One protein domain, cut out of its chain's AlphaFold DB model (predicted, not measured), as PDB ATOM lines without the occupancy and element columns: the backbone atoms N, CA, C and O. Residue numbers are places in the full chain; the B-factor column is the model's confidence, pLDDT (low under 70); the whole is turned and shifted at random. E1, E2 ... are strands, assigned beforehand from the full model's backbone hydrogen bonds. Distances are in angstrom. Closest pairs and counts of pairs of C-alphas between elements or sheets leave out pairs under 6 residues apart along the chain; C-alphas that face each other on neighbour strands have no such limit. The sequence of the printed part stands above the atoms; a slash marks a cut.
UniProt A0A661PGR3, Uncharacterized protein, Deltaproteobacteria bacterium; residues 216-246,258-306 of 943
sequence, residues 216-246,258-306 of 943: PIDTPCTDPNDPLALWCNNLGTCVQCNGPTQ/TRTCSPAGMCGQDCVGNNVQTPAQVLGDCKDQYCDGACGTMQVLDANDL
ATOM      1  N   PRO A 216     207.297 278.643 253.778       88.75
ATOM      2  CA  PRO A 216     206.087 279.415 253.514       88.75
ATOM      3  C   PRO A 216     205.355 279.845 254.795       88.75
ATOM      4  O   PRO A 216     205.328 279.126 255.795       88.75
ATOM      5  N   ILE A 217     204.672 280.990 254.731       89.62
ATOM      6  CA  ILE A 217     203.760 281.426 255.797       89.62
ATOM      7  C   ILE A 217     202.670 280.370 256.048       89.62
ATOM      8  O   ILE A 217     202.204 279.724 255.110       89.62
ATOM      9  N   ASP A 218     202.268 280.219 257.309       89.19
ATOM     10  CA  ASP A 218     201.306 279.214 257.790       89.19
ATOM     11  C   ASP A 218     201.788 277.750 257.684       89.19
ATOM     12  O   ASP A 218     201.004 276.828 257.918       89.19
ATOM     13  N   THR A 219     203.077 277.513 257.411       91.00
ATOM     14  CA  THR A 219     203.700 276.193 257.626       91.00
ATOM     15  C   THR A 219     203.655 275.837 259.120       91.00
ATOM     16  O   THR A 219     203.982 276.702 259.938       91.00
ATOM     17  N   PRO A 220     203.238 274.616 259.512       89.56
ATOM     18  CA  PRO A 220     203.249 274.198 260.911       89.56
ATOM     19  C   PRO A 220     204.664 274.133 261.491       89.56
ATOM     20  O   PRO A 220     205.550 273.549 260.875       89.56
ATOM     21  N   CYS A 221     204.849 274.659 262.700       89.81
ATOM     22  CA  CYS A 221     206.109 274.619 263.448       89.81
ATOM     23  C   CYS A 221     205.852 274.324 264.933       89.81
ATOM     24  O   CYS A 221     204.703 274.312 265.378       89.81
ATOM     25  N   THR A 222     206.912 274.083 265.708       86.56
ATOM     26  CA  THR A 222     206.827 273.915 267.168       86.56
ATOM     27  C   THR A 222     208.035 274.550 267.848       86.56
ATOM     28  O   THR A 222     209.141 274.034 267.707       86.56
ATOM     29  N   ASP A 223     207.838 275.626 268.612       84.00
ATOM     30  CA  ASP A 223     208.904 276.240 269.419       84.00
ATOM     31  C   ASP A 223     208.961 275.586 270.821       84.00
ATOM     32  O   ASP A 223     207.963 275.613 271.551       84.00
ATOM     33  N   PRO A 224     210.105 275.016 271.255       79.88
ATOM     34  CA  PRO A 224     210.277 274.500 272.618       79.88
ATOM     35  C   PRO A 224     210.063 275.546 273.729       79.88
ATOM     36  O   PRO A 224     209.780 275.180 274.873       79.88
ATOM     37  N   ASN A 225     210.211 276.836 273.412       83.50
ATOM     38  CA  ASN A 225     210.113 277.966 274.337       83.50
ATOM     39  C   ASN A 225     208.715 278.607 274.361       83.50
ATOM     40  O   ASN A 225     208.330 279.169 275.390       83.50
ATOM     41  N   ASP A 226     207.938 278.490 273.277       84.38
ATOM     42  CA  ASP A 226     206.521 278.870 273.217       84.38
ATOM     43  C   ASP A 226     205.664 277.733 272.625       84.38
ATOM     44  O   ASP A 226     205.443 277.678 271.416       84.38
ATOM     45  N   PRO A 227     205.089 276.851 273.468       83.94
ATOM     46  CA  PRO A 227     204.232 275.751 273.020       83.94
ATOM     47  C   PRO A 227     202.926 276.174 272.322       83.94
ATOM     48  O   PRO A 227     202.173 275.309 271.874       83.94
ATOM     49  N   LEU A 228     202.600 277.473 272.290       84.81
ATOM     50  CA  LEU A 228     201.476 278.012 271.525       84.81
ATOM     51  C   LEU A 228     201.901 278.515 270.140       84.81
ATOM     52  O   LEU A 228     201.018 278.809 269.331       84.81
ATOM     53  N   ALA A 229     203.205 278.620 269.861       87.69
ATOM     54  CA  ALA A 229     203.734 278.926 268.543       87.69
ATOM     55  C   ALA A 229     203.619 277.688 267.646       87.69
ATOM     56  O   ALA A 229     204.219 276.647 267.912       87.69
ATOM     57  N   LEU A 230     202.779 277.805 266.615       89.75
ATOM     58  CA  LEU A 230     202.337 276.691 265.773       89.75
ATOM     59  C   LEU A 230     202.456 276.981 264.271       89.75
ATOM     60  O   LEU A 230     202.231 276.077 263.470       89.75
ATOM     61  N   TRP A 231     202.770 278.219 263.877       92.31
ATOM     62  CA  TRP A 231     202.739 278.666 262.483       92.31
ATOM     63  C   TRP A 231     203.952 279.529 262.142       92.31
ATOM     64  O   TRP A 231     204.245 280.485 262.855       92.31
ATOM     65  N   CYS A 232     204.614 279.265 261.021       93.50
ATOM     66  CA  CYS A 232     205.675 280.132 260.514       93.50
ATOM     67  C   CYS A 232     205.103 281.446 259.972       93.50
ATOM     68  O   CYS A 232     204.114 281.452 259.230       93.50
ATOM     69  N   ASN A 233     205.724 282.572 260.323       89.12
ATOM     70  CA  ASN A 233     205.411 283.882 259.751       89.12
ATOM     71  C   ASN A 233     206.230 284.168 258.476       89.12
ATOM     72  O   ASN A 233     207.110 283.409 258.078       89.12
ATOM     73  N   ASN A 234     205.977 285.312 257.836       87.81
ATOM     74  CA  ASN A 234     206.703 285.754 256.637       87.81
ATOM     75  C   ASN A 234     208.155 286.227 256.879       87.81
ATOM     76  O   ASN A 234     208.771 286.755 255.953       87.81
ATOM     77  N   LEU A 235     208.673 286.093 258.101       88.69
ATOM     78  CA  LEU A 235     210.057 286.372 258.490       88.69
ATOM     79  C   LEU A 235     210.816 285.088 258.879       88.69
ATOM     80  O   LEU A 235     211.951 285.189 259.332       88.69
ATOM     81  N   GLY A 236     210.207 283.905 258.727       87.12
ATOM     82  CA  GLY A 236     210.818 282.632 259.117       87.12
ATOM     83  C   GLY A 236     210.854 282.394 260.629       87.12
ATOM     84  O   GLY A 236     211.714 281.668 261.099       87.12
ATOM     85  N   THR A 237     209.958 283.015 261.405       90.31
ATOM     86  CA  THR A 237     209.833 282.790 262.859       90.31
ATOM     87  C   THR A 237     208.575 281.983 263.172       90.31
ATOM     88  O   THR A 237     207.508 282.280 262.624       90.31
ATOM     89  N   CYS A 238     208.670 281.030 264.100       90.75
ATOM     90  CA  CYS A 238     207.504 280.331 264.637       90.75
ATOM     91  C   CYS A 238     206.681 281.275 265.537       90.75
ATOM     92  O   CYS A 238     207.215 281.912 266.443       90.75
ATOM     93  N   VAL A 239     205.379 281.412 265.267       91.88
ATOM     94  CA  VAL A 239     204.458 282.308 265.987       91.88
ATOM     95  C   VAL A 239     203.127 281.620 266.300       91.88
ATOM     96  O   VAL A 239     202.760 280.608 265.703       91.88
ATOM     97  N   GLN A 240     202.362 282.173 267.245       92.12
ATOM     98  CA  GLN A 240     201.064 281.616 267.650       92.12
ATOM     99  C   GLN A 240     199.970 281.838 266.598       92.12
ATOM    100  O   GLN A 240     198.999 281.083 266.526       92.12
ATOM    101  N   CYS A 241     200.113 282.881 265.778       93.00
ATOM    102  CA  CYS A 241     199.209 283.203 264.683       93.00
ATOM    103  C   CYS A 241     199.844 284.164 263.667       93.00
ATOM    104  O   CYS A 241     200.609 285.057 264.025       93.00
ATOM    105  N   ASN A 242     199.412 284.049 262.414       90.12
ATOM    106  CA  ASN A 242     199.495 285.101 261.399       90.12
ATOM    107  C   ASN A 242     198.143 285.824 261.222       90.12
ATOM    108  O   ASN A 242     198.090 286.959 260.745       90.12
ATOM    109  N   GLY A 243     197.035 285.200 261.643       90.50
ATOM    110  CA  GLY A 243     195.700 285.795 261.668       90.50
ATOM    111  C   GLY A 243     194.823 285.295 262.829       90.50
ATOM    112  O   GLY A 243     195.034 284.199 263.343       90.50
ATOM    113  N   PRO A 244     193.789 286.056 263.251       87.94
ATOM    114  CA  PRO A 244     192.978 285.724 264.434       87.94
ATOM    115  C   PRO A 244     192.243 284.375 264.378       87.94
ATOM    116  O   PRO A 244     191.831 283.836 265.405       87.94
ATOM    117  N   THR A 245     192.054 283.826 263.178       89.00
ATOM    118  CA  THR A 245     191.437 282.517 262.940       89.00
ATOM    119  C   THR A 245     192.286 281.356 263.457       89.00
ATOM    120  O   THR A 245     191.712 280.347 263.855       89.00
ATOM    121  N   GLN A 246     193.615 281.507 263.516       90.81
ATOM    122  CA  GLN A 246     194.555 280.485 264.004       90.81
ATOM    123  C   GLN A 246     194.583 280.353 265.532       90.81
ATOM    124  O   GLN A 246     195.031 279.333 266.049       90.81
ATOM    125  N   THR A 258     186.040 288.611 270.802       91.19
ATOM    126  CA  THR A 258     186.582 288.189 269.503       91.19
ATOM    127  C   THR A 258     188.056 287.831 269.629       91.19
ATOM    128  O   THR A 258     188.828 288.517 270.296       91.19
ATOM    129  N   ARG A 259     188.466 286.737 268.981       92.56
ATOM    130  CA  ARG A 259     189.878 286.370 268.840       92.56
ATOM    131  C   ARG A 259     190.618 287.473 268.091       92.56
ATOM    132  O   ARG A 259     190.105 288.036 267.122       92.56
ATOM    133  N   THR A 260     191.847 287.730 268.510       91.62
ATOM    134  CA  THR A 260     192.777 288.669 267.891       91.62
ATOM    135  C   THR A 260     194.132 287.998 267.695       91.62
ATOM    136  O   THR A 260     194.511 287.089 268.431       91.62
ATOM    137  N   CYS A 261     194.861 288.456 266.684       93.38
ATOM    138  CA  CYS A 261     196.273 288.159 266.516       93.38
ATOM    139  C   CYS A 261     197.023 289.484 266.607       93.38
ATOM    140  O   CYS A 261     196.679 290.443 265.910       93.38
ATOM    141  N   SER A 262     197.987 289.574 267.517       89.62
ATOM    142  CA  SER A 262     198.798 290.780 267.678       89.62
ATOM    143  C   SER A 262     199.812 290.918 266.531       89.62
ATOM    144  O   SER A 262     200.214 289.912 265.950       89.62
ATOM    145  N   PRO A 263     200.320 292.130 266.231       85.56
ATOM    146  CA  PRO A 263     201.395 292.310 265.247       85.56
ATOM    147  C   PRO A 263     202.711 291.589 265.587       85.56
ATOM    148  O   PRO A 263     203.600 291.537 264.746       85.56
ATOM    149  N   ALA A 264     202.846 291.068 266.812       84.69
ATOM    150  CA  ALA A 264     203.970 290.251 267.265       84.69
ATOM    151  C   ALA A 264     203.703 288.735 267.137       84.69
ATOM    152  O   ALA A 264     204.447 287.941 267.696       84.69
ATOM    153  N   GLY A 265     202.617 288.325 266.468       88.31
ATOM    154  CA  GLY A 265     202.280 286.916 266.247       88.31
ATOM    155  C   GLY A 265     201.722 286.172 267.468       88.31
ATOM    156  O   GLY A 265     201.515 284.967 267.399       88.31
ATOM    157  N   MET A 266     201.458 286.864 268.583       90.81
ATOM    158  CA  MET A 266     200.801 286.278 269.761       90.81
ATOM    159  C   MET A 266     199.276 286.340 269.641       90.81
ATOM    160  O   MET A 266     198.728 287.374 269.231       90.81
ATOM    161  N   CYS A 267     198.607 285.278 270.080       92.19
ATOM    162  CA  CYS A 267     197.157 285.181 270.163       92.19
ATOM    163  C   CYS A 267     196.586 285.954 271.357       92.19
ATOM    164  O   CYS A 267     197.171 286.012 272.437       92.19
ATOM    165  N   GLY A 268     195.396 286.525 271.175       90.06
ATOM    166  CA  GLY A 268     194.661 287.211 272.233       90.06
ATOM    167  C   GLY A 268     193.157 287.241 271.981       90.06
ATOM    168  O   GLY A 268     192.651 286.696 270.998       90.06
ATOM    169  N   GLN A 269     192.429 287.898 272.879       90.50
ATOM    170  CA  GLN A 269     191.020 288.231 272.689       90.50
ATOM    171  C   GLN A 269     190.776 289.700 273.027       90.50
ATOM    172  O   GLN A 269     191.348 290.227 273.982       90.50
ATOM    173  N   ASP A 270     189.919 290.345 272.241       90.81
ATOM    174  CA  ASP A 270     189.326 291.635 272.578       90.81
ATOM    175  C   ASP A 270     187.967 291.371 273.237       90.81
ATOM    176  O   ASP A 270     187.069 290.799 272.613       90.81
ATOM    177  N   CYS A 271     187.844 291.711 274.523       89.81
ATOM    178  CA  CYS A 271     186.644 291.448 275.316       89.81
ATOM    179  C   CYS A 271     185.764 292.693 275.397       89.81
ATOM    180  O   CYS A 271     186.216 293.776 275.777       89.81
ATOM    181  N   VAL A 272     184.470 292.520 275.137       90.69
ATOM    182  CA  VAL A 272     183.479 293.564 275.397       90.69
ATOM    183  C   VAL A 272     183.423 293.837 276.900       90.69
ATOM    184  O   VAL A 272     183.477 292.923 277.724       90.69
ATOM    185  N   GLY A 273     183.334 295.121 277.256       86.56
ATOM    186  CA  GLY A 273     183.322 295.564 278.647       86.56
ATOM    187  C   GLY A 273     182.202 294.927 279.477       86.56
ATOM    188  O   GLY A 273     181.134 294.588 278.967       86.56
ATOM    189  N   ASN A 274     182.454 294.802 280.780       89.19
ATOM    190  CA  ASN A 274     181.482 294.277 281.737       89.19
ATOM    191  C   ASN A 274     180.162 295.076 281.693       89.19
ATOM    192  O   ASN A 274     180.176 296.306 281.584       89.19
ATOM    193  N   ASN A 275     179.039 294.373 281.836       85.38
ATOM    194  CA  ASN A 275     177.681 294.909 281.894       85.38
ATOM    195  C   ASN A 275     177.203 295.560 280.575       85.38
ATOM    196  O   ASN A 275     176.414 296.509 280.584       85.38
ATOM    197  N   VAL A 276     177.639 295.022 279.429       89.38
ATOM    198  CA  VAL A 276     177.052 295.292 278.100       89.38
ATOM    199  C   VAL A 276     176.064 294.177 277.744       89.38
ATOM    200  O   VAL A 276     176.437 293.009 277.758       89.38
ATOM    201  N   GLN A 277     174.805 294.525 277.464       91.06
ATOM    202  CA  GLN A 277     173.725 293.569 277.177       91.06
ATOM    203  C   GLN A 277     173.965 292.861 275.832       91.06
ATOM    204  O   GLN A 277     174.368 293.509 274.861       91.06
ATOM    205  N   THR A 278     173.726 291.550 275.754       88.81
ATOM    206  CA  THR A 278     173.855 290.803 274.489       88.81
ATOM    207  C   THR A 278     172.618 291.007 273.593       88.81
ATOM    208  O   THR A 278     171.533 291.297 274.095       88.81
ATOM    209  N   PRO A 279     172.716 290.840 272.259       84.50
ATOM    210  CA  PRO A 279     171.545 290.879 271.376       84.50
ATOM    211  C   PRO A 279     170.653 289.633 271.488       84.50
ATOM    212  O   PRO A 279     169.524 289.645 271.005       84.50
ATOM    213  N   ALA A 280     171.175 288.548 272.067       81.31
ATOM    214  CA  ALA A 280     170.531 287.244 272.157       81.31
ATOM    215  C   ALA A 280     169.899 287.050 273.545       81.31
ATOM    216  O   ALA A 280     170.329 286.199 274.319       81.31
ATOM    217  N   GLN A 281     168.891 287.869 273.851       86.56
ATOM    218  CA  GLN A 281     168.067 287.696 275.049       86.56
ATOM    219  C   GLN A 281     167.067 286.550 274.862       86.56
ATOM    220  O   GLN A 281     166.593 286.309 273.747       86.56
ATOM    221  N   VAL A 282     166.737 285.856 275.951       88.38
ATOM    222  CA  VAL A 282     165.715 284.802 275.977       88.38
ATOM    223  C   VAL A 282     164.475 285.387 276.642       88.38
ATOM    224  O   VAL A 282     164.512 285.698 277.821       88.38
ATOM    225  N   LEU A 283     163.397 285.569 275.878       88.81
ATOM    226  CA  LEU A 283     162.171 286.191 276.386       88.81
ATOM    227  C   LEU A 283     161.441 285.262 277.373       88.81
ATOM    228  O   LEU A 283     161.175 284.106 277.040       88.81
ATOM    229  N   GLY A 284     161.058 285.796 278.530       87.62
ATOM    230  CA  GLY A 284     160.299 285.106 279.575       87.62
ATOM    231  C   GLY A 284     161.127 284.140 280.428       87.62
ATOM    232  O   GLY A 284     160.577 283.205 281.011       87.62
ATOM    233  N   ASP A 285     162.444 284.323 280.489       90.00
ATOM    234  CA  ASP A 285     163.377 283.505 281.266       90.00
ATOM    235  C   ASP A 285     163.775 284.164 282.613       90.00
ATOM    236  O   ASP A 285     164.421 283.513 283.450       90.00
ATOM    237  N   CYS A 286     163.303 285.393 282.860       91.94
ATOM    238  CA  CYS A 286     163.556 286.242 284.031       91.94
ATOM    239  C   CYS A 286     165.004 286.737 284.161       91.94
ATOM    240  O   CYS A 286     165.469 287.045 285.273       91.94
ATOM    241  N   LYS A 287     165.757 286.776 283.056       90.50
ATOM    242  CA  LYS A 287     167.162 287.185 283.053       90.50
ATOM    243  C   LYS A 287     167.500 288.017 281.822       90.50
ATOM    244  O   LYS A 287     167.154 287.693 280.696       90.50
ATOM    245  N   ASP A 288     168.303 289.042 282.061       90.44
ATOM    246  CA  ASP A 288     169.110 289.666 281.026       90.44
ATOM    247  C   ASP A 288     170.487 288.985 280.968       90.44
ATOM    248  O   ASP A 288     171.205 288.900 281.975       90.44
ATOM    249  N   GLN A 289     170.932 288.631 279.766       90.69
ATOM    250  CA  GLN A 289     172.309 288.242 279.497       90.69
ATOM    251  C   GLN A 289     173.184 289.476 279.202       90.69
ATOM    252  O   GLN A 289     172.945 290.225 278.251       90.69
ATOM    253  N   TYR A 290     174.257 289.640 279.975       91.50
ATOM    254  CA  TYR A 290     175.286 290.672 279.806       91.50
ATOM    255  C   TYR A 290     176.670 290.042 279.585       91.50
ATOM    256  O   TYR A 290     176.912 288.904 279.980       91.50
ATOM    257  N   CYS A 291     177.615 290.785 279.012       93.19
ATOM    258  CA  CYS A 291     179.034 290.423 279.016       93.19
ATOM    259  C   CYS A 291     179.647 290.633 280.409       93.19
ATOM    260  O   CYS A 291     179.383 291.650 281.051       93.19
ATOM    261  N   ASP A 292     180.489 289.705 280.865       88.19
ATOM    262  CA  ASP A 292     181.116 289.742 282.201       88.19
ATOM    263  C   ASP A 292     182.421 290.570 282.266       88.19
ATOM    264  O   ASP A 292     182.957 290.833 283.347       88.19
ATOM    265  N   GLY A 293     182.928 291.019 281.113       86.25
ATOM    266  CA  GLY A 293     184.209 291.720 280.974       86.25
ATOM    267  C   GLY A 293     185.439 290.808 280.886       86.25
ATOM    268  O   GLY A 293     186.553 291.316 280.793       86.25
ATOM    269  N   ALA A 294     185.247 289.489 280.890       87.56
ATOM    270  CA  ALA A 294     186.263 288.447 280.741       87.56
ATOM    271  C   ALA A 294     185.982 287.560 279.507       87.56
ATOM    272  O   ALA A 294     186.267 286.364 279.510       87.56
ATOM    273  N   CYS A 295     185.406 288.156 278.454       86.25
ATOM    274  CA  CYS A 295     184.947 287.498 277.223       86.25
ATOM    275  C   CYS A 295     183.823 286.453 277.406       86.25
ATOM    276  O   CYS A 295     183.418 285.815 276.431       86.25
ATOM    277  N   GLY A 296     183.282 286.299 278.618       85.81
ATOM    278  CA  GLY A 296     182.143 285.443 278.926       85.81
ATOM    279  C   GLY A 296     180.825 286.213 279.006       85.81
ATOM    280  O   GLY A 296     180.733 287.411 278.714       85.81
ATOM    281  N   THR A 297     179.777 285.504 279.426       90.12
ATOM    282  CA  THR A 297     178.451 286.076 279.689       90.12
ATOM    283  C   THR A 297     178.027 285.819 281.125       90.12
ATOM    284  O   THR A 297     178.174 284.705 281.627       90.12
ATOM    285  N   MET A 298     177.396 286.809 281.743       89.50
ATOM    286  CA  MET A 298     176.744 286.719 283.043       89.50
ATOM    287  C   MET A 298     175.240 286.962 282.909       89.50
ATOM    288  O   MET A 298     174.795 287.704 282.037       89.50
ATOM    289  N   GLN A 299     174.464 286.338 283.793       90.69
ATOM    290  CA  GLN A 299     173.015 286.518 283.875       90.69
ATOM    291  C   GLN A 299     172.678 287.493 285.007       90.69
ATOM    292  O   GLN A 299     173.185 287.357 286.124       90.69
ATOM    293  N   VAL A 300     171.820 288.467 284.724       90.06
ATOM    294  CA  VAL A 300     171.306 289.459 285.677       90.06
ATOM    295  C   VAL A 300     169.797 289.283 285.772       90.06
ATOM    296  O   VAL A 300     169.150 289.007 284.775       90.06
ATOM    297  N   LEU A 301     169.226 289.425 286.966       89.00
ATOM    298  CA  LEU A 301     167.776 289.360 287.152       89.00
ATOM    299  C   LEU A 301     167.095 290.530 286.425       89.00
ATOM    300  O   LEU A 301     167.280 291.673 286.853       89.00
ATOM    301  N   ASP A 302     166.256 290.240 285.429       88.62
ATOM    302  CA  ASP A 302     165.211 291.171 285.000       88.62
ATOM    303  C   ASP A 302     163.864 290.699 285.554       88.62
ATOM    304  O   ASP A 302     163.390 289.604 285.271       88.62
ATOM    305  N   ALA A 303     163.248 291.539 286.384       87.25
ATOM    306  CA  ALA A 303     161.928 291.283 286.952       87.25
ATOM    307  C   ALA A 303     160.778 291.694 286.010       87.25
ATOM    308  O   ALA A 303     159.618 291.531 286.382       87.25
ATOM    309  N   ASN A 304     161.088 292.265 284.839       88.88
ATOM    310  CA  ASN A 304     160.126 292.651 283.804       88.88
ATOM    311  C   ASN A 304     160.102 291.668 282.620       88.88
ATOM    312  O   ASN A 304     159.174 291.733 281.812       88.88
ATOM    313  N   ASP A 305     161.080 290.763 282.524       90.69
ATOM    314  CA  ASP A 305     161.111 289.674 281.545       90.69
ATOM    315  C   ASP A 305     160.192 288.528 282.000       90.69
ATOM    316  O   ASP A 305     160.618 287.487 282.500       90.69
ATOM    317  N   LEU A 306     158.888 288.794 281.935       90.06
ATOM    318  CA  LEU A 306     157.869 287.939 282.526       90.06
ATOM    319  C   LEU A 306     157.569 286.701 281.654       90.06
ATOM    320  O   LEU A 306     157.463 286.821 280.432       90.06
TER     321      LEU A 306
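AT A GLANCE: This is residues 216 to 246 and 258 to 306 of the 943 residues of an uncharacterized protein of Deltaproteobacteria bacterium (UniProt A0A661PGR3). With little regular structure, the printed part is a long rod of three pieces in a row: looped residues 216 to 246 at one end, hairpin E1 and E2, then hairpin E3 and E4. It has 80 residues, no named helix and four strands, E1 to E4, in two antiparallel two-stranded sheets. The class is all strand, with 19 residues in named elements. It is extended, radius of gyration of the C-alphas 19.0 A, spanning 58 by 20 by 18 A.

HOW THE PARTS SIT: Residues 231 to 232 pair antiparallel with 238 to 239. E1, residues 258 to 261, and E2, residues 267 to 271, form a hairpin at 145 degrees; N 260 and O 268 are 2.8 A apart, within hydrogen-bond range. E3, residues 287 to 291, and E4, residues 297 to 301, form another at 147 degrees, with N 288 and O 300 at 2.8 A. E2 and E3 are apart.

IN THESE COORDINATES: E1, 10.1 A long, begins at C-alpha 258 (186.582, 288.189, 269.503). E2 measures 13.3 A and E3 13.0 A. E4, 13.4 A, ends at C-alpha 301 (167.776, 289.360, 287.152).

THE WHOLE: The C-alphas of Gly 236 and Leu 306, the two farthest apart, are 58.1 A apart. Residues 247 to 257 are not printed; C-alphas 246 and 258 are 12.4 A apart. E2 to E3 is a long link. No printed residue has pLDDT under 70.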